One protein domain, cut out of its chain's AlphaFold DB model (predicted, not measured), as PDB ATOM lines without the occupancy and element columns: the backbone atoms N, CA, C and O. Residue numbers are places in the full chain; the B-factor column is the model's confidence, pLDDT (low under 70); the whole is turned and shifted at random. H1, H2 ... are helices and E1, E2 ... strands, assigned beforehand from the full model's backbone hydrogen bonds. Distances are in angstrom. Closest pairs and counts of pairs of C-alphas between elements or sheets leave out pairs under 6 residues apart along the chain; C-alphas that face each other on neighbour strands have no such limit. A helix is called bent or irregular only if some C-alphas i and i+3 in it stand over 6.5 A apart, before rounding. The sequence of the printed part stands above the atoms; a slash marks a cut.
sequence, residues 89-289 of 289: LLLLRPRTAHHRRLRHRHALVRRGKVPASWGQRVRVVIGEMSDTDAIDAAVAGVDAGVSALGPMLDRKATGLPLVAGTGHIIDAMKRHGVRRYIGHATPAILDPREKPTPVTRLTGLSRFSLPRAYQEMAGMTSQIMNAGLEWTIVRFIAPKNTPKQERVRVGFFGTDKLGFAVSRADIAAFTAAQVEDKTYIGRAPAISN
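What this domain is: This is residues 89 to 289 of the 289 residues of the protein "NAD(P)-bd_dom domain-containing protein" of Nonomuraea diastatica (UniProt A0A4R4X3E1). One twisted sheet of eight strands runs through the domain, with H2, H3 and H6 over one face and H7 on the other, where the sheet curls round H7; this makes three layers, helices on both faces of a sheet. H4 and H5 lie off the sheet at one end of the long axis, and residues 96 to 101 stick out at the other. The 201 printed residues have seven named helices and eight named strands, in the order E1 E2 H1 E3 H2 E4 H3 E5 H4 H5 H6 E6 E7 H7 E8, class mixed. The mixed sheet runs E3 E2 E1 E4 E5 E6 E8 E7; the whole is compact, radius of gyration of the C-alphas 16.8 A, spanning 49 by 41 by 34 A.

How they stand to each other: Start at E1, residues 89 to 92, in a hairpin with E2, residues 105 to 109: N 91 and O 106 are 2.8 A apart, within hydrogen-bond range, as are the N and O pairs below. H1, residues 116 to 121, only grazes the sheet and leads to edge strand E3, residues 122 to 126, parallel to E2 with N 123 to O 105 at 2.7 A. H2, residues 132 to 139, lies over E2 at a height over the sheet of 8.7 A. E4, residues 144 to 147, is antiparallel to E1, N 90 to O 146 at 2.8 A. H3, residues 161 to 175, lies over E4 and touches H2 with residues 168 to 173 alone, closest C-alphas Asp 136 and Ala 172 at 5.2 A. E4, H3 and E5, residues 180 to 185, form a strand-helix-strand unit, parallel neighbours with a helix between, its crossover right-handed; N 145 to O 180 is 2.9 A. H4, residues 198 to 204, meets H5, residues 206 to 209, only through their link. H6, residues 211 to 225, touches H5 only at the corner and touches H3 at a shallow tilt of 12 degrees, the same way, closest C-alphas Val 163 and Met 220 at 4.7 A. E6, residues 230 to 236, is parallel to E5, N 232 to O 181 at 2.8 A. E7, residues 249 to 251, is the other edge strand. H7, residues 264 to 273, is on the sheet, C-alphas Val 234 and Thr 271 being 7.0 A apart. E8, residues 286 to 288, is parallel to E6, N 287 to O 235 at 2.8 A, and antiparallel to E7, N 249 to O 288 at 2.8 A. Every O i to N i+4 pair is within hydrogen-bond range in H2, H3, H4, H6 and H7; H1 has 0 of 2, with 1 of 3 O i to N i+3 pairs, and H5 is too short for one.

Where its parts are: Find C-alpha 89 at (161.145, 136.774, 97.560), where E1 begins. From C-alpha 161 at (150.367, 128.610, 102.089) H3 runs 21.1 A; H6 runs 20.7 A and E6 20.2 A. E8 ends at C-alpha 288, (163.632, 149.132, 116.146). H1 is irregular: C-alphas 117 and 120 are 9.3 A apart.

The domain as a whole: The two C-alphas farthest apart are those of His 98 and Phe 208, 52.1 A. The printed part has no cut. Look for long links from E1 to E2, E4 to H3, E5 to H4, E6 to E7, E7 to H7 and H7 to E8. Mean pLDDT of the printed part is 85.5; residues 89 to 106, 110 to 113 and 155 are under 70.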
ATOM      1  N   LEU A  89     159.916 137.513  97.280       54.09
ATOM      2  CA  LEU A  89     161.145 136.774  97.560       54.09
ATOM      3  C   LEU A  89     162.245 137.406  96.699       54.09
ATOM      4  O   LEU A  89     162.233 137.312  95.472       54.09
ATOM      5  N   LEU A  90     163.178 138.096  97.345       56.75
ATOM      6  CA  LEU A  90     164.332 138.709  96.702       56.75
ATOM      7  C   LEU A  90     165.528 137.770  96.870       56.75
ATOM      8  O   LEU A  90     165.926 137.439  97.976       56.75
ATOM      9  N   LEU A  91     166.126 137.322  95.782       57.28
ATOM     10  CA  LEU A  91     167.240 136.387  95.810       57.28
ATOM     11  C   LEU A  91     168.500 137.128  95.350       57.28
ATOM     12  O   LEU A  91     168.551 137.730  94.271       57.28
ATOM     13  N   LEU A  92     169.503 137.173  96.223       54.50
ATOM     14  CA  LEU A  92     170.660 138.050  96.073       54.50
ATOM     15  C   LEU A  92     171.931 137.235  95.823       54.50
ATOM     16  O   LEU A  92     172.145 136.182  96.418       54.50
ATOM     17  N   ARG A  93     172.792 137.765  94.949       46.94
ATOM     18  CA  ARG A  93     174.193 137.354  94.813       46.94
ATOM     19  C   ARG A  93     175.107 138.354  95.549       46.94
ATOM     20  O   ARG A  93     175.028 139.539  95.204       46.94
ATOM     21  N   PRO A  94     175.948 137.967  96.531       41.38
ATOM     22  CA  PRO A  94     177.039 138.780  97.024       41.38
ATOM     23  C   PRO A  94     178.172 138.894  96.001       41.38
ATOM     24  O   PRO A  94     178.287 138.154  95.025       41.38
ATOM     25  N   ARG A  95     179.029 139.881  96.253       42.09
ATOM     26  CA  ARG A  95     180.269 140.113  95.516       42.09
ATOM     27  C   ARG A  95     181.217 138.923  95.675       42.09
ATOM     28  O   ARG A  95     181.722 138.690  96.767       42.09
ATOM     29  N   THR A  96     181.588 138.274  94.579       40.78
ATOM     30  CA  THR A  96     182.893 137.606  94.499       40.78
ATOM     31  C   THR A  96     183.904 138.570  93.881       40.78
ATOM     32  O   THR A  96     183.596 139.322  92.954       40.78
ATOM     33  N   ALA A  97     185.114 138.600  94.443       40.66
ATOM     34  CA  ALA A  97     186.120 139.645  94.233       40.66
ATOM     35  C   ALA A  97     186.651 139.783  92.788       40.66
ATOM     36  O   ALA A  97     187.392 140.724  92.513       40.66
ATOM     37  N   HIS A  98     186.270 138.903  91.852       36.41
ATOM     38  CA  HIS A  98     186.946 138.797  90.556       36.41
ATOM     39  C   HIS A  98     186.164 139.184  89.298       36.41
ATOM     40  O   HIS A  98     186.795 139.328  88.254       36.41
ATOM     41  N   HIS A  99     184.853 139.455  89.341       35.12
ATOM     42  CA  HIS A  99     184.128 139.810  88.111       35.12
ATOM     43  C   HIS A  99     183.279 141.078  88.229       35.12
ATOM     44  O   HIS A  99     182.217 141.129  88.841       35.12
ATOM     45  N   ARG A 100     183.751 142.125  87.543       40.06
ATOM     46  CA  ARG A 100     183.128 143.448  87.383       40.06
ATOM     47  C   ARG A 100     181.998 143.467  86.331       40.06
ATOM     48  O   ARG A 100     181.753 144.512  85.736       40.06
ATOM     49  N   ARG A 101     181.330 142.338  86.050       38.34
ATOM     50  CA  ARG A 101     180.297 142.243  84.998       38.34
ATOM     51  C   ARG A 101     178.914 141.927  85.581       38.34
ATOM     52  O   ARG A 101     178.757 140.980  86.332       38.34
ATOM     53  N   LEU A 102     177.973 142.808  85.233       42.59
ATOM     54  CA  LEU A 102     176.505 142.786  85.339       42.59
ATOM     55  C   LEU A 102     175.861 142.042  86.530       42.59
ATOM     56  O   LEU A 102     175.850 140.823  86.658       42.59
ATOM     57  N   ARG A 103     175.248 142.863  87.393       57.91
ATOM     58  CA  ARG A 103     174.537 142.512  88.625       57.91
ATOM     59  C   ARG A 103     173.175 141.898  88.301       57.91
ATOM     60  O   ARG A 103     172.210 142.640  88.142       57.91
ATOM     61  N   HIS A 104     173.054 140.579  88.246       53.94
ATOM     62  CA  HIS A 104     171.730 139.962  88.151       53.94
ATOM     63  C   HIS A 104     171.241 139.591  89.552       53.94
ATOM     64  O   HIS A 104     171.673 138.609  90.145       53.94
ATOM     65  N   ARG A 105     170.372 140.439  90.112       69.75
ATOM     66  CA  ARG A 105     169.532 140.081  91.266       69.75
ATOM     67  C   ARG A 105     168.364 139.267  90.739       69.75
ATOM     68  O   ARG A 105     167.805 139.665  89.725       69.75
ATOM     69  N   HIS A 106     168.001 138.164  91.373       69.19
ATOM     70  CA  HIS A 106     166.787 137.444  91.005       69.19
ATOM     71  C   HIS A 106     165.670 137.869  91.955       69.19
ATOM     72  O   HIS A 106     165.905 138.124  93.133       69.19
ATOM     73  N   ALA A 107     164.451 137.990  91.460       73.12
ATOM     74  CA  ALA A 107     163.301 138.246  92.309       73.12
ATOM     75  C   ALA A 107     162.135 137.398  91.826       73.12
ATOM     76  O   ALA A 107     161.757 137.495  90.658       73.12
ATOM     77  N   LEU A 108     161.580 136.591  92.726       72.31
ATOM     78  CA  LEU A 108     160.312 135.918  92.505       72.31
ATOM     79  C   LEU A 108     159.204 136.828  93.036       72.31
ATOM     80  O   LEU A 108     159.189 137.186  94.219       72.31
ATOM     81  N   VAL A 109     158.304 137.225  92.140       72.38
ATOM     82  CA  VAL A 109     157.242 138.190  92.433       72.38
ATOM     83  C   VAL A 109     155.916 137.676  91.903       72.38
ATOM     84  O   VAL A 109     155.832 137.152  90.790       72.38
ATOM     85  N   ARG A 110     154.853 137.891  92.676       68.88
ATOM     86  CA  ARG A 110     153.494 137.611  92.220       68.88
ATOM     87  C   ARG A 110     153.121 138.493  91.021       68.88
ATOM     88  O   ARG A 110     153.501 139.665  90.943       68.88
ATOM     89  N   ARG A 111     152.330 137.960  90.085       67.00
ATOM     90  CA  ARG A 111     151.865 138.714  88.906       67.00
ATOM     91  C   ARG A 111     151.234 140.056  89.323       67.00
ATOM     92  O   ARG A 111     150.385 140.103  90.207       67.00
ATOM     93  N   GLY A 112     151.667 141.149  88.686       62.31
ATOM     94  CA  GLY A 112     151.161 142.507  88.945       62.31
ATOM     95  C   GLY A 112     151.814 143.259  90.114       62.31
ATOM     96  O   GLY A 112     151.416 144.386  90.394       62.31
ATOM     97  N   LYS A 113     152.819 142.679  90.788       69.38
ATOM     98  CA  LYS A 113     153.551 143.328  91.896       69.38
ATOM     99  C   LYS A 113     154.994 143.717  91.555       69.38
ATOM    100  O   LYS A 113     155.767 144.035  92.451       69.38
ATOM    101  N   VAL A 114     155.358 143.726  90.272       73.12
ATOM    102  CA  VAL A 114     156.715 144.065  89.814       73.12
ATOM    103  C   VAL A 114     156.916 145.587  89.821       73.12
ATOM    104  O   VAL A 114     156.247 146.283  89.056       73.12
ATOM    105  N   PRO A 115     157.834 146.139  90.636       72.94
ATOM    106  CA  PRO A 115     158.088 147.575  90.643       72.94
ATOM    107  C   PRO A 115     158.784 148.026  89.355       72.94
ATOM    108  O   PRO A 115     159.843 147.506  88.998       72.94
ATOM    109  N   ALA A 116     158.257 149.067  88.706       74.00
ATOM    110  CA  ALA A 116     158.863 149.645  87.500       74.00
ATOM    111  C   ALA A 116     160.320 150.112  87.721       74.00
ATOM    112  O   ALA A 116     161.144 150.082  86.810       74.00
ATOM    113  N   SER A 117     160.669 150.488  88.957       75.94
ATOM    114  CA  SER A 117     161.999 150.978  89.347       75.94
ATOM    115  C   SER A 117     163.120 149.929  89.281       75.94
ATOM    116  O   SER A 117     164.308 150.285  89.312       75.94
ATOM    117  N   TRP A 118     162.786 148.637  89.191       76.69
ATOM    118  CA  TRP A 118     163.783 147.567  89.129       76.69
ATOM    119  C   TRP A 118     164.532 147.552  87.792       76.69
ATOM    120  O   TRP A 118     165.759 147.378  87.784       76.69
ATOM    121  N   GLY A 119     163.835 147.840  86.687       73.50
ATOM    122  CA  GLY A 119     164.401 147.838  85.336       73.50
ATOM    123  C   GLY A 119     165.153 146.538  85.020       73.50
ATOM    124  O   GLY A 119     164.819 145.473  85.525       73.50
ATOM    125  N   GLN A 120     166.232 146.627  84.239       75.19
ATOM    126  CA  GLN A 120     167.054 145.467  83.845       75.19
ATOM    127  C   GLN A 120     168.058 145.005  84.926       75.19
ATOM    128  O   GLN A 120     168.845 144.087  84.709       75.19
ATOM    129  N   ARG A 121     168.061 145.636  86.110       72.69
ATOM    130  CA  ARG A 121     169.003 145.332  87.211       72.69
ATOM    131  C   ARG A 121     168.572 144.132  88.058       72.69
ATOM    132  O   ARG A 121     169.287 143.751  88.990       72.69
ATOM    133  N   VAL A 122     167.380 143.610  87.788       78.62
ATOM    134  CA  VAL A 122     166.763 142.487  88.486       78.62
ATOM    135  C   VAL A 122     166.148 141.577  87.428       78.62
ATOM    136  O   VAL A 122     165.316 142.013  86.640       78.62
ATOM    137  N   ARG A 123     166.557 140.310  87.402       82.50
ATOM    138  CA  ARG A 123     165.845 139.251  86.694       82.50
ATOM    139  C   ARG A 123     164.592 138.933  87.496       82.50
ATOM    140  O   ARG A 123     164.677 138.433  88.616       82.50
ATOM    141  N   VAL A 124     163.442 139.232  86.920       83.44
ATOM    142  CA  VAL A 124     162.151 138.955  87.544       83.44
ATOM    143  C   VAL A 124     161.649 137.608  87.048       83.44
ATOM    144  O   VAL A 124     161.558 137.384  85.843       83.44
ATOM    145  N   VAL A 125     161.324 136.725  87.983       84.44
ATOM    146  CA  VAL A 125     160.567 135.499  87.739       84.44
ATOM    147  C   VAL A 125     159.169 135.740  88.292       84.44
ATOM    148  O   VAL A 125     159.011 136.156  89.439       84.44
ATOM    149  N   ILE A 126     158.152 135.550  87.458       84.06
ATOM    150  CA  ILE A 126     156.760 135.713  87.873       84.06
ATOM    151  C   ILE A 126     156.215 134.330  88.194       84.06
ATOM    152  O   ILE A 126     156.214 133.470  87.321       84.06
ATOM    153  N   GLY A 127     155.740 134.139  89.420       82.44
ATOM    154  CA  GLY A 127     155.193 132.864  89.876       82.44
ATOM    155  C   GLY A 127     154.459 133.010  91.204       82.44
ATOM    156  O   GLY A 127     154.610 134.014  91.906       82.44
ATOM    157  N   GLU A 128     153.636 132.018  91.525       84.12
ATOM    158  CA  GLU A 128     152.996 131.893  92.836       84.12
ATOM    159  C   GLU A 128     153.882 131.059  93.775       84.12
ATOM    160  O   GLU A 128     154.763 130.326  93.340       84.12
ATOM    161  N   MET A 129     153.644 131.124  95.086       81.88
ATOM    162  CA  MET A 129     154.432 130.350  96.065       81.88
ATOM    163  C   MET A 129     154.236 128.826  95.961       81.88
ATOM    164  O   MET A 129     155.010 128.048  96.520       81.88
ATOM    165  N   SER A 130     153.187 128.393  95.265       85.00
ATOM    166  CA  SER A 130     152.939 126.993  94.925       85.00
ATOM    167  C   SER A 130     153.636 126.551  93.637       85.00
ATOM    168  O   SER A 130     153.655 125.359  93.356       85.00
ATOM    169  N   ASP A 131     154.176 127.484  92.848       88.94
ATOM    170  CA  ASP A 131     154.848 127.200  91.581       88.94
ATOM    171  C   ASP A 131     156.308 126.811  91.848       88.94
ATOM    172  O   ASP A 131     157.199 127.655  91.983       88.94
ATOM    173  N   THR A 132     156.543 125.508  91.992       91.88
ATOM    174  CA  THR A 132     157.863 124.962  92.322       91.88
ATOM    175  C   THR A 132     158.891 125.215  91.229       91.88
ATOM    176  O   THR A 132     160.057 125.418  91.560       91.88
ATOM    177  N   ASP A 133     158.477 125.259  89.963       92.00
ATOM    178  CA  ASP A 133     159.375 125.468  88.825       92.00
ATOM    179  C   ASP A 133     159.817 126.932  88.748       92.00
ATOM    180  O   ASP A 133     161.002 127.223  88.561       92.00
ATOM    181  N   ALA A 134     158.894 127.873  88.983       89.38
ATOM    182  CA  ALA A 134     159.235 129.287  89.103       89.38
ATOM    183  C   ALA A 134     160.159 129.552  90.303       89.38
ATOM    184  O   ALA A 134     161.112 130.328  90.190       89.38
ATOM    185  N   ILE A 135     159.913 128.896  91.444       90.81
ATOM    186  CA  ILE A 135     160.792 128.981  92.619       90.81
ATOM    187  C   ILE A 135     162.181 128.434  92.287       90.81
ATOM    188  O   ILE A 135     163.178 129.099  92.572       90.81
ATOM    189  N   ASP A 136     162.258 127.261  91.659       91.00
ATOM    190  CA  ASP A 136     163.524 126.630  91.290       91.00
ATOM    191  C   ASP A 136     164.332 127.520  90.335       91.00
ATOM    192  O   ASP A 136     165.491 127.840  90.607       91.00
ATOM    193  N   ALA A 137     163.687 128.053  89.292       88.94
ATOM    194  CA  ALA A 137     164.302 128.975  88.342       88.94
ATOM    195  C   ALA A 137     164.768 130.293  88.985       88.94
ATOM    196  O   ALA A 137     165.760 130.883  88.542       88.94
ATOM    197  N   ALA A 138     164.060 130.775  90.011       88.00
ATOM    198  CA  ALA A 138     164.443 131.974  90.746       88.00
ATOM    199  C   ALA A 138     165.679 131.722  91.627       88.00
ATOM    200  O   ALA A 138     166.578 132.568  91.673       88.00
ATOM    201  N   VAL A 139     165.737 130.562  92.289       90.12
ATOM    202  CA  VAL A 139     166.840 130.146  93.175       90.12
ATOM    203  C   VAL A 139     168.078 129.704  92.394       90.12
ATOM    204  O   VAL A 139     169.195 129.852  92.891       90.12
ATOM    205  N   ALA A 140     167.920 129.236  91.159       88.31
ATOM    206  CA  ALA A 140     169.027 128.777  90.336       88.31
ATOM    207  C   ALA A 140     170.153 129.821  90.229       88.31
ATOM    208  O   ALA A 140     169.996 130.921  89.684       88.31
ATOM    209  N   GLY A 141     171.318 129.440  90.758       81.69
ATOM    210  CA  GLY A 141     172.534 130.235  90.726       81.69
ATOM    211  C   GLY A 141     172.513 131.477  91.612       81.69
ATOM    212  O   GLY A 141     173.291 132.374  91.329       81.69
ATOM    213  N   VAL A 142     171.660 131.602  92.628       85.56
ATOM    214  CA  VAL A 142     171.821 132.673  93.632       85.56
ATOM    215  C   VAL A 142     172.704 132.201  94.780       85.56
ATOM    216  O   VAL A 142     172.919 131.010  94.960       85.56
ATOM    217  N   ASP A 143     173.193 133.131  95.584       85.81
ATOM    218  CA  ASP A 143     174.072 132.810  96.711       85.81
ATOM    219  C   ASP A 143     173.350 132.948  98.066       85.81
ATOM    220  O   ASP A 143     173.741 132.332  99.059       85.81
ATOM    221  N   ALA A 144     172.280 133.751  98.115       90.31
ATOM    222  CA  ALA A 144     171.441 133.933  99.291       90.31
ATOM    223  C   ALA A 144     169.962 134.111  98.922       90.31
ATOM    224  O   ALA A 144     169.618 134.827  97.975       90.31
ATOM    225  N   GLY A 145     169.079 133.520  99.726       91.44
ATOM    226  CA  GLY A 145     167.642 133.752  99.647       91.44
ATOM    227  C   GLY A 145     167.158 134.782 100.662       91.44
ATOM    228  O   GLY A 145     167.392 134.607 101.854       91.44
ATOM    229  N   VAL A 146     166.472 135.842 100.218       89.94
ATOM    230  CA  VAL A 146     165.854 136.857 101.090       89.94
ATOM    231  C   VAL A 146     164.337 136.843 100.945       89.94
ATOM    232  O   VAL A 146     163.778 137.261  99.935       89.94
ATOM    233  N   SER A 147     163.646 136.398 101.984       88.88
ATOM    234  CA  SER A 147     162.193 136.294 102.032       88.88
ATOM    235  C   SER A 147     161.594 137.415 102.877       88.88
ATOM    236  O   SER A 147     161.779 137.457 104.094       88.88
ATOM    237  N   ALA A 148     160.835 138.304 102.233       85.75
ATOM    238  CA  ALA A 148     159.982 139.290 102.903       85.75
ATOM    239  C   ALA A 148     158.509 138.834 102.917       85.75
ATOM    240  O   ALA A 148     157.583 139.650 102.869       85.75
ATOM    241  N   LEU A 149     158.289 137.515 102.911       81.44
ATOM    242  CA  LEU A 149     156.966 136.907 102.933       81.44
ATOM    243  C   LEU A 149     156.338 137.046 104.324       81.44
ATOM    244  O   LEU A 149     157.013 136.944 105.346       81.44
ATOM    245  N   GLY A 150     155.029 137.278 104.357       78.75
ATOM    246  CA  GLY A 150     154.250 137.358 105.586       78.75
ATOM    247  C   GLY A 150     152.889 136.698 105.396       78.75
ATOM    248  O   GLY A 150     152.438 136.548 104.256       78.75
ATOM    249  N   PRO A 151     152.228 136.289 106.489       77.94
ATOM    250  CA  PRO A 151     150.960 135.590 106.407       77.94
ATOM    251  C   PRO A 151     149.881 136.508 105.841       77.94
ATOM    252  O   PRO A 151     149.851 137.714 106.110       77.94
ATOM    253  N   MET A 152     148.937 135.916 105.115       75.50
ATOM    254  CA  MET A 152     147.704 136.617 104.785       75.50
ATOM    255  C   MET A 152     146.930 136.895 106.074       75.50
ATOM    256  O   MET A 152     146.616 135.964 106.818       75.50
ATOM    257  N   LEU A 153     146.620 138.167 106.328       73.81
ATOM    258  CA  LEU A 153     145.845 138.591 107.499       73.81
ATOM    259  C   LEU A 153     144.326 138.436 107.301       73.81
ATOM    260  O   LEU A 153     143.566 138.667 108.239       73.81
ATOM    261  N   ASP A 154     143.886 138.043 106.102       73.88
ATOM    262  CA  ASP A 154     142.484 137.743 105.823       73.88
ATOM    263  C   ASP A 154     142.032 136.501 106.606       73.88
ATOM    264  O   ASP A 154     142.619 135.422 106.501       73.88
ATOM    265  N   ARG A 155     140.955 136.660 107.380       68.81
ATOM    266  CA  ARG A 155     140.347 135.594 108.184       68.81
ATOM    267  C   ARG A 155     139.651 134.526 107.340       68.81
ATOM    268  O   ARG A 155     139.420 133.438 107.855       68.81
ATOM    269  N   LYS A 156     139.316 134.818 106.081       71.44
ATOM    270  CA  LYS A 156     138.699 133.857 105.153       71.44
ATOM    271  C   LYS A 156     139.714 132.927 104.492       71.44
ATOM    272  O   LYS A 156     139.318 131.935 103.886       71.44
ATOM    273  N   ALA A 157     141.007 133.237 104.586       73.94
ATOM    274  CA  ALA A 157     142.043 132.408 103.996       73.94
ATOM    275  C   ALA A 157     142.141 131.055 104.724       73.94
ATOM    276  O   ALA A 157     142.161 130.998 105.954       73.94
ATOM    277  N   THR A 158     142.230 129.966 103.962       76.69
ATOM    278  CA  THR A 158     142.343 128.593 104.473       76.69
ATOM    279  C   THR A 158     143.729 128.005 104.189       76.69
ATOM    280  O   THR A 158     144.505 128.538 103.391       76.69
ATOM    281  N   GLY A 159     144.083 126.933 104.902       85.12
ATOM    282  CA  GLY A 159     145.389 126.275 104.784       85.12
ATOM    283  C   GLY A 159     146.545 127.059 105.413       85.12
ATOM    284  O   GLY A 159     146.317 127.983 106.195       85.12
ATOM    285  N   LEU A 160     147.775 126.668 105.068       88.12
ATOM    286  CA  LEU A 160     149.027 127.306 105.498       88.12
ATOM    287  C   LEU A 160     149.971 127.546 104.289       88.12
ATOM    288  O   LEU A 160     151.031 126.919 104.191       88.12
ATOM    289  N   PRO A 161     149.566 128.359 103.290       87.81
ATOM    290  CA  PRO A 161     150.367 128.610 102.089       87.81
ATOM    291  C   PRO A 161     151.759 129.200 102.361       87.81
ATOM    292  O   PRO A 161     152.669 128.936 101.573       87.81
ATOM    293  N   LEU A 162     151.955 129.968 103.441       88.19
ATOM    294  CA  LEU A 162     153.286 130.489 103.781       88.19
ATOM    295  C   LEU A 162     154.227 129.344 104.173       88.19
ATOM    296  O   LEU A 162     155.330 129.265 103.640       88.19
ATOM    297  N   VAL A 163     153.765 128.423 105.021       92.44
ATOM    298  CA  VAL A 163     154.505 127.204 105.402       92.44
ATOM    299  C   VAL A 163     154.838 126.346 104.174       92.44
ATOM    300  O   VAL A 163     155.985 125.937 103.988       92.44
ATOM    301  N   ALA A 164     153.858 126.095 103.301       91.75
ATOM    302  CA  ALA A 164     154.081 125.296 102.094       91.75
ATOM    303  C   ALA A 164     155.107 125.954 101.152       91.75
ATOM    304  O   ALA A 164     156.088 125.326 100.757       91.75
ATOM    305  N   GLY A 165     154.932 127.246 100.860       90.75
ATOM    306  CA  GLY A 165     155.842 127.985  99.985       90.75
ATOM    307  C   GLY A 165     157.254 128.120 100.555       90.75
ATOM    308  O   GLY A 165     158.229 128.022  99.813       90.75
ATOM    309  N   THR A 166     157.402 128.289 101.872       93.06
ATOM    310  CA  THR A 166     158.722 128.267 102.515       93.06
ATOM    311  C   THR A 166     159.392 126.903 102.395       93.06
ATOM    312  O   THR A 166     160.595 126.863 102.138       93.06
ATOM    313  N   GLY A 167     158.635 125.806 102.489       94.94
ATOM    314  CA  GLY A 167     159.135 124.465 102.179       94.94
ATOM    315  C   GLY A 167     159.719 124.381 100.767       94.94
ATOM    316  O   GLY A 167     160.885 124.028 100.608       94.94
ATOM    317  N   HIS A 168     158.965 124.826  99.755       94.75
ATOM    318  CA  HIS A 168     159.430 124.831  98.362       94.75
ATOM    319  C   HIS A 168     160.717 125.648  98.161       94.75
ATOM    320  O   HIS A 168     161.618 125.222  97.438       94.75
ATOM    321  N   ILE A 169     160.824 126.810  98.816       93.44
ATOM    322  CA  ILE A 169     162.024 127.660  98.760       93.44
ATOM    323  C   ILE A 169     163.221 126.947  99.394       93.44
ATOM    324  O   ILE A 169     164.298 126.928  98.801       93.44
ATOM    325  N   ILE A 170     163.044 126.352 100.577       95.50
ATOM    326  CA  ILE A 170     164.105 125.608 101.270       95.50
ATOM    327  C   ILE A 170     164.588 124.438 100.406       95.50
ATOM    328  O   ILE A 170     165.797 124.232 100.283       95.50
ATOM    329  N   ASP A 171     163.673 123.701  99.780       96.38
ATOM    330  CA  ASP A 171     164.023 122.563  98.929       96.38
ATOM    331  C   ASP A 171     164.783 123.000  97.675       96.38
ATOM    332  O   ASP A 171     165.816 122.415  97.350       96.38
ATOM    333  N   ALA A 172     164.339 124.070  97.007       95.25
ATOM    334  CA  ALA A 172     165.066 124.652  95.880       95.25
ATOM    335  C   ALA A 172     166.464 125.133  96.297       95.25
ATOM    336  O   ALA A 172     167.450 124.853  95.619       95.25
ATOM    337  N   MET A 173     166.581 125.798  97.451       95.12
ATOM    338  CA  MET A 173     167.876 126.234  97.977       95.12
ATOM    339  C   MET A 173     168.817 125.054  98.214       95.12
ATOM    340  O   MET A 173     169.974 125.112  97.807       95.12
ATOM    341  N   LYS A 174     168.320 123.959  98.798       96.06
ATOM    342  CA  LYS A 174     169.103 122.732  98.992       96.06
ATOM    343  C   LYS A 174     169.552 122.121  97.665       96.06
ATOM    344  O   LYS A 174     170.728 121.788  97.542       96.06
ATOM    345  N   ARG A 175     168.659 122.021  96.671       96.44
ATOM    346  CA  ARG A 175     168.992 121.502  95.328       96.44
ATOM    347  C   ARG A 175     170.094 122.312  94.647       96.44
ATOM    348  O   ARG A 175     170.995 121.731  94.053       96.44
ATOM    349  N   HIS A 176     170.044 123.636  94.775       95.50
ATOM    350  CA  HIS A 176     171.003 124.559  94.158       95.50
ATOM    351  C   HIS A 176     172.223 124.874  95.040       95.50
ATOM    352  O   HIS A 176     173.041 125.715  94.674       95.50
ATOM    353  N   GLY A 177     172.364 124.227  96.203       95.62
ATOM    354  CA  GLY A 177     173.489 124.445  97.120       95.62
ATOM    355  C   GLY A 177     173.511 125.824  97.798       95.62
ATOM    356  O   GLY A 177     174.539 126.232  98.341       95.62
ATOM    357  N   VAL A 178     172.391 126.549  97.794       95.12
ATOM    358  CA  VAL A 178     172.258 127.875  98.409       95.12
ATOM    359  C   VAL A 178     172.082 127.720  99.917       95.12
ATOM    360  O   VAL A 178     171.075 127.204 100.394       95.12
ATOM    361  N   ARG A 179     173.061 128.193 100.693       96.12
ATOM    362  CA  ARG A 179     173.077 127.997 102.154       96.12
ATOM    363  C   ARG A 179     172.513 129.164 102.952       96.12
ATOM    364  O   ARG A 179     171.999 128.948 104.045       96.12
ATOM    365  N   ARG A 180     172.629 130.397 102.449       96.50
ATOM    366  CA  ARG A 180     172.282 131.610 103.201       96.50
ATOM    367  C   ARG A 180     170.803 131.954 103.032       96.50
ATOM    368  O   ARG A 180     170.355 132.193 101.913       96.50
ATOM    369  N   TYR A 181     170.063 132.038 104.138       96.50
ATOM    370  CA  TYR A 181     168.655 132.455 104.156       96.50
ATOM    371  C   TYR A 181     168.451 133.664 105.076       96.50
ATOM    372  O   TYR A 181     168.909 133.667 106.218       96.50
ATOM    373  N   ILE A 182     167.723 134.680 104.619       96.25
ATOM    374  CA  ILE A 182     167.302 135.823 105.428       96.25
ATOM    375  C   ILE A 182     165.784 135.946 105.316       96.25
ATOM    376  O   ILE A 182     165.259 136.146 104.228       96.25
ATOM    377  N   GLY A 183     165.069 135.822 106.429       93.94
ATOM    378  CA  GLY A 183     163.608 135.912 106.473       93.94
ATOM    379  C   GLY A 183     163.119 137.047 107.359       93.94
ATOM    380  O   GLY A 183     163.868 137.562 108.189       93.94
ATOM    381  N   HIS A 184     161.845 137.404 107.227       94.25
ATOM    382  CA  HIS A 184     161.156 138.298 108.159       94.25
ATOM    383  C   HIS A 184     160.206 137.517 109.060       94.25
ATOM    384  O   HIS A 184     159.579 136.550 108.637       94.25
ATOM    385  N   ALA A 185     160.081 137.956 110.309       92.88
ATOM    386  CA  ALA A 185     159.083 137.435 111.229       92.88
ATOM    387  C   ALA A 185     158.587 138.507 112.199       92.88
ATOM    388  O   ALA A 185     159.002 139.666 112.178       92.88
ATOM    389  N   THR A 186     157.672 138.105 113.071       90.56
ATOM    390  CA  THR A 186     157.132 138.941 114.140       90.56
ATOM    391  C   THR A 186     157.711 138.520 115.492       90.56
ATOM    392  O   THR A 186     157.928 137.327 115.711       90.56
ATOM    393  N   PRO A 187     157.888 139.453 116.444       90.69
ATOM    394  CA  PRO A 187     158.203 139.132 117.837       90.69
ATOM    395  C   PRO A 187     157.149 138.299 118.577       90.69
ATOM    396  O   PRO A 187     157.386 137.906 119.715       90.69
ATOM    397  N   ALA A 188     155.999 138.005 117.954       89.94
ATOM    398  CA  ALA A 188     155.075 136.992 118.462       89.94
ATOM    399  C   ALA A 188     155.717 135.593 118.527       89.94
ATOM    400  O   ALA A 188     155.311 134.785 119.356       89.94
ATOM    401  N   ILE A 189     156.720 135.328 117.679       91.69
ATOM    402  CA  ILE A 189     157.578 134.146 117.758       91.69
ATOM    403  C   ILE A 189     158.906 134.578 118.392       91.69
ATOM    404  O   ILE A 189     159.624 135.434 117.859       91.69
ATOM    405  N   LEU A 190     159.200 134.036 119.573       88.50
ATOM    406  CA  LEU A 190     160.405 134.367 120.333       88.50
ATOM    407  C   LEU A 190     161.631 133.647 119.766       88.50
ATOM    408  O   LEU A 190     161.543 132.488 119.361       88.50
ATOM    409  N   ASP A 191     162.783 134.319 119.794       90.12
ATOM    410  CA  ASP A 191     164.062 133.609 119.676       90.12
ATOM    411  C   ASP A 191     164.298 132.806 120.971       90.12
ATOM    412  O   ASP A 191     163.962 133.303 122.049       90.12
ATOM    413  N   PRO A 192     164.911 131.609 120.924       86.44
ATOM    414  CA  PRO A 192     165.229 130.837 122.129       86.44
ATOM    415  C   PRO A 192     166.056 131.593 123.184       86.44
ATOM    416  O   PRO A 192     166.073 131.203 124.348       86.44
ATOM    417  N   ARG A 193     166.755 132.666 122.790       82.88
ATOM    418  CA  ARG A 193     167.565 133.517 123.678       82.88
ATOM    419  C   ARG A 193     166.755 134.599 124.391       82.88
ATOM    420  O   ARG A 193     167.303 135.304 125.235       82.88
ATOM    421  N   GLU A 194     165.484 134.771 124.044       89.12
ATOM    422  CA  GLU A 194     164.641 135.830 124.590       89.12
ATOM    423  C   GLU A 194     163.857 135.410 125.822       89.12
ATOM    424  O   GLU A 194     163.471 134.256 126.005       89.12
ATOM    425  N   LYS A 195     163.539 136.418 126.637       86.06
ATOM    426  CA  LYS A 195     162.587 136.290 127.738       86.06
ATOM    427  C   LYS A 195     161.294 137.029 127.390       86.06
ATOM    428  O   LYS A 195     161.342 138.089 126.763       86.06
ATOM    429  N   PRO A 196     160.122 136.534 127.827       88.06
ATOM    430  CA  PRO A 196     158.869 137.248 127.628       88.06
ATOM    431  C   PRO A 196     158.888 138.651 128.262       88.06
ATOM    432  O   PRO A 196     159.014 138.810 129.479       88.06
ATOM    433  N   THR A 197     158.684 139.679 127.444       91.38
ATOM    434  CA  THR A 197     158.536 141.087 127.843       91.38
ATOM    435  C   THR A 197     157.078 141.522 127.667       91.38
ATOM    436  O   THR A 197     156.303 140.805 127.034       91.38
ATOM    437  N   PRO A 198     156.634 142.664 128.223       92.50
ATOM    438  CA  PRO A 198     155.291 143.181 127.944       92.50
ATOM    439  C   PRO A 198     155.017 143.329 126.440       92.50
ATOM    440  O   PRO A 198     153.941 142.970 125.971       92.50
ATOM    441  N   VAL A 199     156.027 143.755 125.675       90.31
ATOM    442  CA  VAL A 199     155.948 143.896 124.217       90.31
ATOM    443  C   VAL A 199     155.741 142.544 123.535       90.31
ATOM    444  O   VAL A 199     154.822 142.408 122.730       90.31
ATOM    445  N   THR A 200     156.534 141.523 123.877       90.88
ATOM    446  CA  THR A 200     156.392 140.207 123.232       90.88
ATOM    447  C   THR A 200     155.133 139.464 123.674       90.88
ATOM    448  O   THR A 200     154.536 138.741 122.876       90.88
ATOM    449  N   ARG A 201     154.657 139.694 124.906       92.06
ATOM    450  CA  ARG A 201     153.337 139.223 125.361       92.06
ATOM    451  C   ARG A 201     152.212 139.864 124.553       92.06
ATOM    452  O   ARG A 201     151.317 139.147 124.113       92.06
ATOM    453  N   LEU A 202     152.288 141.174 124.309       91.50
ATOM    454  CA  LEU A 202     151.316 141.897 123.488       91.50
ATOM    455  C   LEU A 202     151.293 141.363 122.051       91.50
ATOM    456  O   LEU A 202     150.226 141.017 121.548       91.50
ATOM    457  N   THR A 203     152.451 141.219 121.398       89.00
ATOM    458  CA  THR A 203     152.507 140.630 120.046       89.00
ATOM    459  C   THR A 203     152.069 139.164 120.038       89.00
ATOM    460  O   THR A 203     151.451 138.706 119.076       89.00
ATOM    461  N   GLY A 204     152.322 138.434 121.126       89.25
ATOM    462  CA  GLY A 204     151.899 137.048 121.325       89.25
ATOM    463  C   GLY A 204     150.383 136.852 121.435       89.25
ATOM    464  O   GLY A 204     149.909 135.744 121.194       89.25
ATOM    465  N   LEU A 205     149.594 137.902 121.711       91.31
ATOM    466  CA  LEU A 205     148.123 137.825 121.684       91.31
ATOM    467  C   LEU A 205     147.570 137.502 120.289       91.31
ATOM    468  O   LEU A 205     146.450 137.003 120.172       91.31
ATOM    469  N   SER A 206     148.371 137.695 119.234       86.31
ATOM    470  CA  SER A 206     148.027 137.271 117.872       86.31
ATOM    471  C   SER A 206     147.673 135.784 117.771       86.31
ATOM    472  O   SER A 206     146.853 135.436 116.925       86.31
ATOM    473  N   ARG A 207     148.164 134.922 118.677       90.81
ATOM    474  CA  ARG A 207     147.758 133.505 118.746       90.81
ATOM    475  C   ARG A 207     146.260 133.303 118.988       90.81
ATOM    476  O   ARG A 207     145.727 132.275 118.597       90.81
ATOM    477  N   PHE A 208     145.595 134.267 119.624       90.56
ATOM    478  CA  PHE A 208     144.159 134.222 119.907       90.56
ATOM    479  C   PHE A 208     143.356 135.066 118.921       90.56
ATOM    480  O   PHE A 208     142.312 134.632 118.445       90.56
ATOM    481  N   SER A 209     143.835 136.268 118.589       87.25
ATOM    482  CA  SER A 209     143.098 137.183 117.704       87.25
ATOM    483  C   SER A 209     143.229 136.834 116.215       87.25
ATOM    484  O   SER A 209     142.349 137.188 115.424       87.25
ATOM    485  N   LEU A 210     144.332 136.181 115.827       88.31
ATOM    486  CA  LEU A 210     144.693 135.787 114.459       88.31
ATOM    487  C   LEU A 210     145.401 134.407 114.451       88.31
ATOM    488  O   LEU A 210     146.534 134.299 113.970       88.31
ATOM    489  N   PRO A 211     144.757 133.338 114.963       90.31
ATOM    490  CA  PRO A 211     145.396 132.037 115.193       90.31
ATOM    491  C   PRO A 211     146.044 131.452 113.935       90.31
ATOM    492  O   PRO A 211     147.163 130.953 113.999       90.31
ATOM    493  N   ARG A 212     145.397 131.587 112.769       89.69
ATOM    494  CA  ARG A 212     145.941 131.111 111.489       89.69
ATOM    495  C   ARG A 212     147.237 131.827 111.100       89.69
ATOM    496  O   ARG A 212     148.216 131.183 110.754       89.69
ATOM    497  N   ALA A 213     147.259 133.160 111.172       87.75
ATOM    498  CA  ALA A 213     148.447 133.940 110.825       87.75
ATOM    499  C   ALA A 213     149.605 133.664 111.795       87.75
ATOM    500  O   ALA A 213     150.766 133.626 111.388       87.75
ATOM    501  N   TYR A 214     149.283 133.429 113.071       91.50
ATOM    502  CA  TYR A 214     150.254 132.975 114.057       91.50
ATOM    503  C   TYR A 214     150.813 131.588 113.701       91.50
ATOM    504  O   TYR A 214     152.028 131.414 113.701       91.50
ATOM    505  N   GLN A 215     149.955 130.623 113.351       92.62
ATOM    506  CA  GLN A 215     150.364 129.276 112.932       92.62
ATOM    507  C   GLN A 215     151.239 129.295 111.672       92.62
ATOM    508  O   GLN A 215     152.260 128.618 111.650       92.62
ATOM    509  N   GLU A 216     150.893 130.105 110.669       91.69
ATOM    510  CA  GLU A 216     151.717 130.325 109.470       91.69
ATOM    511  C   GLU A 216     153.122 130.809 109.838       91.69
ATOM    512  O   GLU A 216     154.124 130.229 109.424       91.69
ATOM    513  N   MET A 217     153.207 131.852 110.668       92.69
ATOM    514  CA  MET A 217     154.493 132.400 111.095       92.69
ATOM    515  C   MET A 217     155.301 131.421 111.943       92.69
ATOM    516  O   MET A 217     156.516 131.321 111.762       92.69
ATOM    517  N   ALA A 218     154.649 130.703 112.858       94.44
ATOM    518  CA  ALA A 218     155.290 129.701 113.700       94.44
ATOM    519  C   ALA A 218     155.821 128.526 112.864       94.44
ATOM    520  O   ALA A 218     156.983 128.147 113.017       94.44
ATOM    521  N   GLY A 219     155.004 127.997 111.949       94.94
ATOM    522  CA  GLY A 219     155.373 126.900 111.057       94.94
ATOM    523  C   GLY A 219     156.520 127.282 110.125       94.94
ATOM    524  O   GLY A 219     157.527 126.579 110.086       94.94
ATOM    525  N   MET A 220     156.423 128.446 109.472       94.38
ATOM    526  CA  MET A 220     157.477 128.971 108.602       94.38
ATOM    527  C   MET A 220     158.795 129.127 109.369       94.38
ATOM    528  O   MET A 220     159.843 128.659 108.927       94.38
ATOM    529  N   THR A 221     158.742 129.770 110.541       94.56
ATOM    530  CA  THR A 221     159.925 129.992 111.385       94.56
ATOM    531  C   THR A 221     160.555 128.662 111.790       94.56
ATOM    532  O   THR A 221     161.762 128.489 111.648       94.56
ATOM    533  N   SER A 222     159.741 127.696 112.222       95.19
ATOM    534  CA  SER A 222     160.211 126.363 112.607       95.19
ATOM    535  C   SER A 222     160.886 125.623 111.446       95.19
ATOM    536  O   SER A 222     161.978 125.083 111.625       95.19
ATOM    537  N   GLN A 223     160.301 125.647 110.244       95.69
ATOM    538  CA  GLN A 223     160.904 125.028 109.058       95.69
ATOM    539  C   GLN A 223     162.272 125.629 108.738       95.69
ATOM    540  O   GLN A 223     163.227 124.884 108.537       95.69
ATOM    541  N   ILE A 224     162.386 126.961 108.737       95.31
ATOM    542  CA  ILE A 224     163.651 127.663 108.462       95.31
ATOM    543  C   ILE A 224     164.705 127.296 109.509       95.31
ATOM    544  O   ILE A 224     165.836 126.961 109.156       95.31
ATOM    545  N   MET A 225     164.334 127.333 110.793       94.62
ATOM    546  CA  MET A 225     165.256 127.058 111.895       94.62
ATOM    547  C   MET A 225     165.817 125.632 111.846       94.62
ATOM    548  O   MET A 225     166.982 125.425 112.179       94.62
ATOM    549  N   ASN A 226     165.008 124.681 111.374       95.56
ATOM    550  CA  ASN A 226     165.355 123.265 111.267       95.56
ATOM    551  C   ASN A 226     165.867 122.860 109.870       95.56
ATOM    552  O   ASN A 226     166.158 121.689 109.635       95.56
ATOM    553  N   ALA A 227     166.001 123.801 108.929       94.94
ATOM    554  CA  ALA A 227     166.338 123.497 107.536       94.94
ATOM    555  C   ALA A 227     167.799 123.071 107.312       94.94
ATOM    556  O   ALA A 227     168.123 122.595 106.223       94.94
ATOM    557  N   GLY A 228     168.680 123.276 108.300       95.50
ATOM    558  CA  GLY A 228     170.131 123.119 108.141       95.50
ATOM    559  C   GLY A 228     170.787 124.242 107.323       95.50
ATOM    560  O   GLY A 228     171.898 124.074 106.832       95.50
ATOM    561  N   LEU A 229     170.097 125.376 107.152       96.88
ATOM    562  CA  LEU A 229     170.585 126.557 106.435       96.88
ATOM    563  C   LEU A 229     171.302 127.537 107.375       96.88
ATOM    564  O   LEU A 229     171.048 127.583 108.579       96.88
ATOM    565  N   GLU A 230     172.142 128.400 106.807       97.62
ATOM    566  CA  GLU A 230     172.690 129.577 107.485       97.62
ATOM    567  C   GLU A 230     171.627 130.679 107.503       97.62
ATOM    568  O   GLU A 230     171.625 131.596 106.675       97.62
ATOM    569  N   TRP A 231     170.670 130.563 108.420       97.50
ATOM    570  CA  TRP A 231     169.502 131.437 108.456       97.50
ATOM    571  C   TRP A 231     169.675 132.640 109.392       97.50
ATOM    572  O   TRP A 231     170.358 132.569 110.413       97.50
ATOM    573  N   THR A 232     169.015 133.748 109.062       97.62
ATOM    574  CA  THR A 232     168.769 134.888 109.958       97.62
ATOM    575  C   THR A 232     167.318 135.324 109.802       97.62
ATOM    576  O   THR A 232     166.847 135.498 108.680       97.62
ATOM    577  N   ILE A 233     166.596 135.509 110.906       97.00
ATOM    578  CA  ILE A 233     165.190 135.939 110.872       97.00
ATOM    579  C   ILE A 233     165.064 137.326 111.505       97.00
ATOM    580  O   ILE A 233     165.169 137.489 112.716       97.00
ATOM    581  N   VAL A 234     164.835 138.347 110.685       96.56
ATOM    582  CA  VAL A 234     164.683 139.730 111.143       96.56
ATOM    583  C   VAL A 234     163.272 139.929 111.688       96.56
ATOM    584  O   VAL A 234     162.289 139.752 110.966       96.56
ATOM    585  N   ARG A 235     163.166 140.316 112.958       95.69
ATOM    586  CA  ARG A 235     161.888 140.578 113.626       95.69
ATOM    587  C   ARG A 235     161.684 142.066 113.863       95.69
ATOM    588  O   ARG A 235     162.620 142.799 114.155       95.69
ATOM    589  N   PHE A 236     160.450 142.530 113.741       94.56
ATOM    590  CA  PHE A 236     160.112 143.934 113.963       94.56
ATOM    591  C   PHE A 236     158.639 144.112 114.313       94.56
ATOM    592  O   PHE A 236     157.811 143.226 114.097       94.56
ATOM    593  N   ILE A 237     158.314 145.286 114.847       90.88
ATOM    594  CA  ILE A 237     156.958 145.682 115.227       90.88
ATOM    595  C   ILE A 237     156.616 146.980 114.497       90.88
ATOM    596  O   ILE A 237     157.492 147.799 114.224       90.88
ATOM    597  N   ALA A 238     155.337 147.133 114.146       89.75
ATOM    598  CA  ALA A 238     154.748 148.360 113.609       89.75
ATOM    599  C   ALA A 238     155.603 149.061 112.523       89.75
ATOM    600  O   ALA A 238     156.006 150.210 112.722       89.75
ATOM    601  N   PRO A 239     155.863 148.415 111.367       91.06
ATOM    602  CA  PRO A 239     156.649 149.016 110.293       91.06
ATOM    603  C   PRO A 239     156.016 150.327 109.791       91.06
ATOM    604  O   PRO A 239     154.831 150.369 109.431       91.06
ATOM    605  N   LYS A 240     156.804 151.405 109.733       91.06
ATOM    606  CA  LYS A 240     156.373 152.757 109.332       91.06
ATOM    607  C   LYS A 240     156.973 153.190 107.994       91.06
ATOM    608  O   LYS A 240     158.079 152.798 107.633       91.06
ATOM    609  N   ASN A 241     156.240 154.035 107.271       90.81
ATOM    610  CA  ASN A 241     156.702 154.679 106.036       90.81
ATOM    611  C   ASN A 241     157.408 156.003 106.356       90.81
ATOM    612  O   ASN A 241     157.004 157.061 105.890       90.81
ATOM    613  N   THR A 242     158.430 155.937 107.205       89.19
ATOM    614  CA  THR A 242     159.298 157.075 107.525       89.19
ATOM    615  C   THR A 242     160.642 156.914 106.815       89.19
ATOM    616  O   THR A 242     160.993 155.790 106.432       89.19
ATOM    617  N   PRO A 243     161.413 158.001 106.636       90.38
ATOM    618  CA  PRO A 243     162.785 157.907 106.155       90.38
ATOM    619  C   PRO A 243     163.640 156.966 107.012       90.38
ATOM    620  O   PRO A 243     163.322 156.698 108.176       90.38
ATOM    621  N   LYS A 244     164.738 156.491 106.416       87.62
ATOM    622  CA  LYS A 244     165.792 155.754 107.118       87.62
ATOM    623  C   LYS A 244     166.308 156.604 108.280       87.62
ATOM    624  O   LYS A 244     166.571 157.790 108.077       87.62
ATOM    625  N   GLN A 245     166.474 156.014 109.458       90.69
ATOM    626  CA  GLN A 245     167.040 156.726 110.601       90.69
ATOM    627  C   GLN A 245     168.550 156.499 110.703       90.69
ATOM    628  O   GLN A 245     169.098 155.534 110.172       90.69
ATOM    629  N   GLU A 246     169.244 157.401 111.396       86.56
ATOM    630  CA  GLU A 246     170.691 157.281 111.606       86.56
ATOM    631  C   GLU A 246     171.047 156.130 112.551       86.56
ATOM    632  O   GLU A 246     172.100 155.507 112.417       86.56
ATOM    633  N   ARG A 247     170.162 155.836 113.512       89.06
ATOM    634  CA  ARG A 247     170.372 154.813 114.537       89.06
ATOM    635  C   ARG A 247     169.263 153.774 114.460       89.06
ATOM    636  O   ARG A 247     168.080 154.092 114.555       89.06
ATOM    637  N   VAL A 248     169.670 152.518 114.317       94.56
ATOM    638  CA  VAL A 248     168.794 151.348 114.384       94.56
ATOM    639  C   VAL A 248     169.265 150.499 115.554       94.56
ATOM    640  O   VAL A 248     170.440 150.142 115.636       94.56
ATOM    641  N   ARG A 249     168.359 150.198 116.482       96.31
ATOM    642  CA  ARG A 249     168.617 149.277 117.590       96.31
ATOM    643  C   ARG A 249     168.355 147.858 117.106       96.31
ATOM    644  O   ARG A 249     167.305 147.601 116.521       96.31
ATOM    645  N   VAL A 250     169.293 146.957 117.378       96.50
ATOM    646  CA  VAL A 250     169.244 145.546 116.981       96.50
ATOM    647  C   VAL A 250     169.564 144.706 118.207       96.50
ATOM    648  O   VAL A 250     170.537 144.996 118.899       96.50
ATOM    649  N   GLY A 251     168.768 143.679 118.489       94.94
ATOM    650  CA  GLY A 251     168.994 142.850 119.668       94.94
ATOM    651  C   GLY A 251     167.873 141.861 119.947       94.94
ATOM    652  O   GLY A 251     167.142 141.455 119.044       94.94
ATOM    653  N   PHE A 252     167.748 141.480 121.211       95.38
ATOM    654  CA  PHE A 252     166.814 140.481 121.708       95.38
ATOM    655  C   PHE A 252     165.962 141.071 122.840       95.38
ATOM    656  O   PHE A 252     166.468 141.698 123.774       95.38
ATOM    657  N   PHE A 253     164.648 140.861 122.781       91.88
ATOM    658  CA  PHE A 253     163.720 141.274 123.826       91.88
ATOM    659  C   PHE A 253     164.068 140.620 125.169       91.88
ATOM    660  O   PHE A 253     164.276 139.411 125.278       91.88
ATOM    661  N   GLY A 254     164.095 141.449 126.213       90.12
ATOM    662  CA  GLY A 254     164.454 141.039 127.572       90.12
ATOM    663  C   GLY A 254     165.946 141.160 127.885       90.12
ATOM    664  O   GLY A 254     166.300 141.094 129.059       90.12
ATOM    665  N   THR A 255     166.784 141.395 126.873       91.06
ATOM    666  CA  THR A 255     168.226 141.654 127.022       91.06
ATOM    667  C   THR A 255     168.565 143.072 126.579       91.06
ATOM    668  O   THR A 255     169.185 143.830 127.321       91.06
ATOM    669  N   ASP A 256     168.096 143.455 125.393       93.56
ATOM    670  CA  ASP A 256     168.398 144.736 124.771       93.56
ATOM    671  C   ASP A 256     167.236 145.727 124.909       93.56
ATOM    672  O   ASP A 256     166.057 145.364 124.999       93.56
ATOM    673  N   LYS A 257     167.568 147.022 124.886       91.81
ATOM    674  CA  LYS A 257     166.574 148.102 124.860       91.81
ATOM    675  C   LYS A 257     166.061 148.290 123.433       91.81
ATOM    676  O   LYS A 257     166.669 149.007 122.644       91.81
ATOM    677  N   LEU A 258     164.939 147.650 123.118       93.38
ATOM    678  CA  LEU A 258     164.262 147.755 121.824       93.38
ATOM    679  C   LEU A 258     163.024 148.657 121.916       93.38
ATOM    680  O   LEU A 258     162.302 148.647 122.912       93.38
ATOM    681  N   GLY A 259     162.790 149.436 120.863       90.56
ATOM    682  CA  GLY A 259     161.589 150.243 120.666       90.56
ATOM    683  C   GLY A 259     160.424 149.447 120.064       90.56
ATOM    684  O   GLY A 259     160.527 148.254 119.786       90.56
ATOM    685  N   PHE A 260     159.299 150.133 119.848       89.88
ATOM    686  CA  PHE A 260     158.048 149.524 119.367       89.88
ATOM    687  C   PHE A 260     157.833 149.628 117.849       89.88
ATOM    688  O   PHE A 260     156.974 148.946 117.300       89.88
ATOM    689  N   ALA A 261     158.564 150.500 117.162       93.25
ATOM    690  CA  ALA A 261     158.377 150.751 115.739       93.25
ATOM    691  C   ALA A 261     159.720 150.777 115.013       93.25
ATOM    692  O   ALA A 261     160.771 150.995 115.615       93.25
ATOM    693  N   VAL A 262     159.666 150.572 113.702       95.31
ATOM    694  CA  VAL A 262     160.825 150.685 112.817       95.31
ATOM    695  C   VAL A 262     160.385 151.188 111.445       95.31
ATOM    696  O   VAL A 262     159.266 150.916 111.002       95.31
ATOM    697  N   SER A 263     161.246 151.917 110.747       94.56
ATOM    698  CA  SER A 263     161.002 152.339 109.376       94.56
ATOM    699  C   SER A 263     161.170 151.160 108.408       94.56
ATOM    700  O   SER A 263     162.038 150.300 108.574       94.56
ATOM    701  N   ARG A 264     160.363 151.114 107.342       91.19
ATOM    702  CA  ARG A 264     160.548 150.125 106.262       91.19
ATOM    703  C   ARG A 264     161.897 150.289 105.560       91.19
ATOM    704  O   ARG A 264     162.448 149.300 105.080       91.19
ATOM    705  N   ALA A 265     162.437 151.508 105.533       88.81
ATOM    706  CA  ALA A 265     163.765 151.783 104.999       88.81
ATOM    707  C   ALA A 265     164.868 151.113 105.838       88.81
ATOM    708  O   ALA A 265     165.780 150.509 105.272       88.81
ATOM    709  N   ASP A 266     164.753 151.145 107.168       94.12
ATOM    710  CA  ASP A 266     165.692 150.484 108.079       94.12
ATOM    711  C   ASP A 266     165.546 148.962 108.055       94.12
ATOM    712  O   ASP A 266     166.560 148.265 108.033       94.12
ATOM    713  N   ILE A 267     164.317 148.433 107.950       94.12
ATOM    714  CA  ILE A 267     164.100 146.993 107.719       94.12
ATOM    715  C   ILE A 267     164.826 146.547 106.448       94.12
ATOM    716  O   ILE A 267     165.572 145.566 106.479       94.12
ATOM    717  N   ALA A 268     164.635 147.259 105.333       90.50
ATOM    718  CA  ALA A 268     165.265 146.916 104.063       90.50
ATOM    719  C   ALA A 268     166.797 147.003 104.140       90.50
ATOM    720  O   ALA A 268     167.483 146.087 103.686       90.50
ATOM    721  N   ALA A 269     167.330 148.068 104.748       89.94
ATOM    722  CA  ALA A 269     168.768 148.261 104.910       89.94
ATOM    723  C   ALA A 269     169.403 147.164 105.778       89.94
ATOM    724  O   ALA A 269     170.409 146.579 105.377       89.94
ATOM    725  N   PHE A 270     168.796 146.845 106.926       94.94
ATOM    726  CA  PHE A 270     169.287 145.790 107.810       94.94
ATOM    727  C   PHE A 270     169.210 144.417 107.134       94.94
ATOM    728  O   PHE A 270     170.194 143.686 107.119       94.94
ATOM    729  N   THR A 271     168.082 144.093 106.495       93.19
ATOM    730  CA  THR A 271     167.896 142.819 105.776       93.19
ATOM    731  C   THR A 271     168.940 142.634 104.675       93.19
ATOM    732  O   THR A 271     169.516 141.556 104.553       93.19
ATOM    733  N   ALA A 272     169.218 143.681 103.893       89.44
ATOM    734  CA  ALA A 272     170.232 143.632 102.844       89.44
ATOM    735  C   ALA A 272     171.645 143.429 103.416       89.44
ATOM    736  O   ALA A 272     172.420 142.662 102.849       89.44
ATOM    737  N   ALA A 273     171.966 144.063 104.548       90.94
ATOM    738  CA  ALA A 273     173.257 143.884 105.209       90.94
ATOM    739  C   ALA A 273     173.482 142.431 105.665       90.94
ATOM    740  O   ALA A 273     174.595 141.925 105.550       90.94
ATOM    741  N   GLN A 274     172.427 141.725 106.092       94.00
ATOM    742  CA  GLN A 274     172.514 140.324 106.532       94.00
ATOM    743  C   GLN A 274     172.886 139.330 105.418       94.00
ATOM    744  O   GLN A 274     173.186 138.173 105.709       94.00
ATOM    745  N   VAL A 275     172.906 139.740 104.148       89.81
ATOM    746  CA  VAL A 275     173.436 138.892 103.065       89.81
ATOM    747  C   VAL A 275     174.925 138.617 103.267       89.81
ATOM    748  O   VAL A 275     175.368 137.487 103.078       89.81
ATOM    749  N   GLU A 276     175.683 139.639 103.668       88.56
ATOM    750  CA  GLU A 276     177.134 139.561 103.869       88.56
ATOM    751  C   GLU A 276     177.495 139.437 105.357       88.56
ATOM    752  O   GLU A 276     178.437 138.727 105.710       88.56
ATOM    753  N   ASP A 277     176.723 140.080 106.238       92.38
ATOM    754  CA  ASP A 277     176.917 140.017 107.684       92.38
ATOM    755  C   ASP A 277     176.470 138.660 108.253       92.38
ATOM    756  O   ASP A 277     175.322 138.225 108.112       92.38
ATOM    757  N   LYS A 278     177.413 137.994 108.924       94.88
ATOM    758  CA  LYS A 278     177.252 136.659 109.514       94.88
ATOM    759  C   LYS A 278     176.969 136.684 111.018       94.88
ATOM    760  O   LYS A 278     176.768 135.624 111.610       94.88
ATOM    761  N   THR A 279     176.909 137.864 111.638       96.69
ATOM    762  CA  THR A 279     176.739 138.046 113.093       96.69
ATOM    763  C   THR A 279     175.488 137.350 113.640       96.69
ATOM    764  O   THR A 279     175.491 136.842 114.765       96.69
ATOM    765  N   TYR A 280     174.421 137.277 112.837       96.88
ATOM    766  CA  TYR A 280     173.131 136.707 113.233       96.88
ATOM    767  C   TYR A 280     172.793 135.374 112.551       96.88
ATOM    768  O   TYR A 280     171.615 135.017 112.459       96.88
ATOM    769  N   ILE A 281     173.787 134.617 112.074       97.31
ATOM    770  CA  ILE A 281     173.546 133.237 111.619       97.31
ATOM    771  C   ILE A 281     173.016 132.398 112.793       97.31
ATOM    772  O   ILE A 281     173.593 132.394 113.883       97.31
ATOM    773  N   GLY A 282     171.904 131.694 112.574       96.94
ATOM    774  CA  GLY A 282     171.231 130.880 113.590       96.94
ATOM    775  C   GLY A 282     170.520 131.708 114.668       96.94
ATOM    776  O   GLY A 282     170.371 131.251 115.811       96.94
ATOM    777  N   ARG A 283     170.160 132.960 114.348       96.75
ATOM    778  CA  ARG A 283     169.538 133.911 115.280       96.75
ATOM    779  C   ARG A 283     168.402 134.689 114.626       96.75
ATOM    780  O   ARG A 283     168.436 134.992 113.430       96.75
ATOM    781  N   ALA A 284     167.417 135.061 115.438       96.50
ATOM    782  CA  ALA A 284     166.292 135.884 115.026       96.50
ATOM    783  C   ALA A 284     166.313 137.264 115.719       96.50
ATOM    784  O   ALA A 284     165.518 137.486 116.632       96.50
ATOM    785  N   PRO A 285     167.219 138.197 115.369       96.81
ATOM    786  CA  PRO A 285     167.275 139.505 116.024       96.81
ATOM    787  C   PRO A 285     166.014 140.334 115.755       96.81
ATOM    788  O   PRO A 285     165.427 140.275 114.672       96.81
ATOM    789  N   ALA A 286     165.626 141.149 116.729       96.19
ATOM    790  CA  ALA A 286     164.610 142.175 116.578       96.19
ATOM    791  C   ALA A 286     165.243 143.549 116.311       96.19
ATOM    792  O   ALA A 286     166.301 143.866 116.861       96.19
ATOM    793  N   ILE A 287     164.588 144.362 115.478       96.50
ATOM    794  CA  ILE A 287     165.031 145.716 115.129       96.50
ATOM    795  C   ILE A 287     163.978 146.777 115.448       96.50
ATOM    796  O   ILE A 287     162.772 146.544 115.337       96.50
ATOM    797  N   SER A 288     164.454 147.958 115.834       96.06
ATOM    798  CA  SER A 288     163.632 149.132 116.146       96.06
ATOM    799  C   SER A 288     164.405 150.426 115.910       96.06
ATOM    800  O   SER A 288     165.637 150.421 115.898       96.06
ATOM    801  N   ASN A 289     163.682 151.528 115.739       92.50
ATOM    802  CA  ASN A 289     164.257 152.870 115.765       92.50
ATOM    803  C   ASN A 289     164.189 153.496 117.156       92.50
ATOM    804  O   ASN A 289     163.265 153.162 117.930       92.50
TER     805      ASN A 289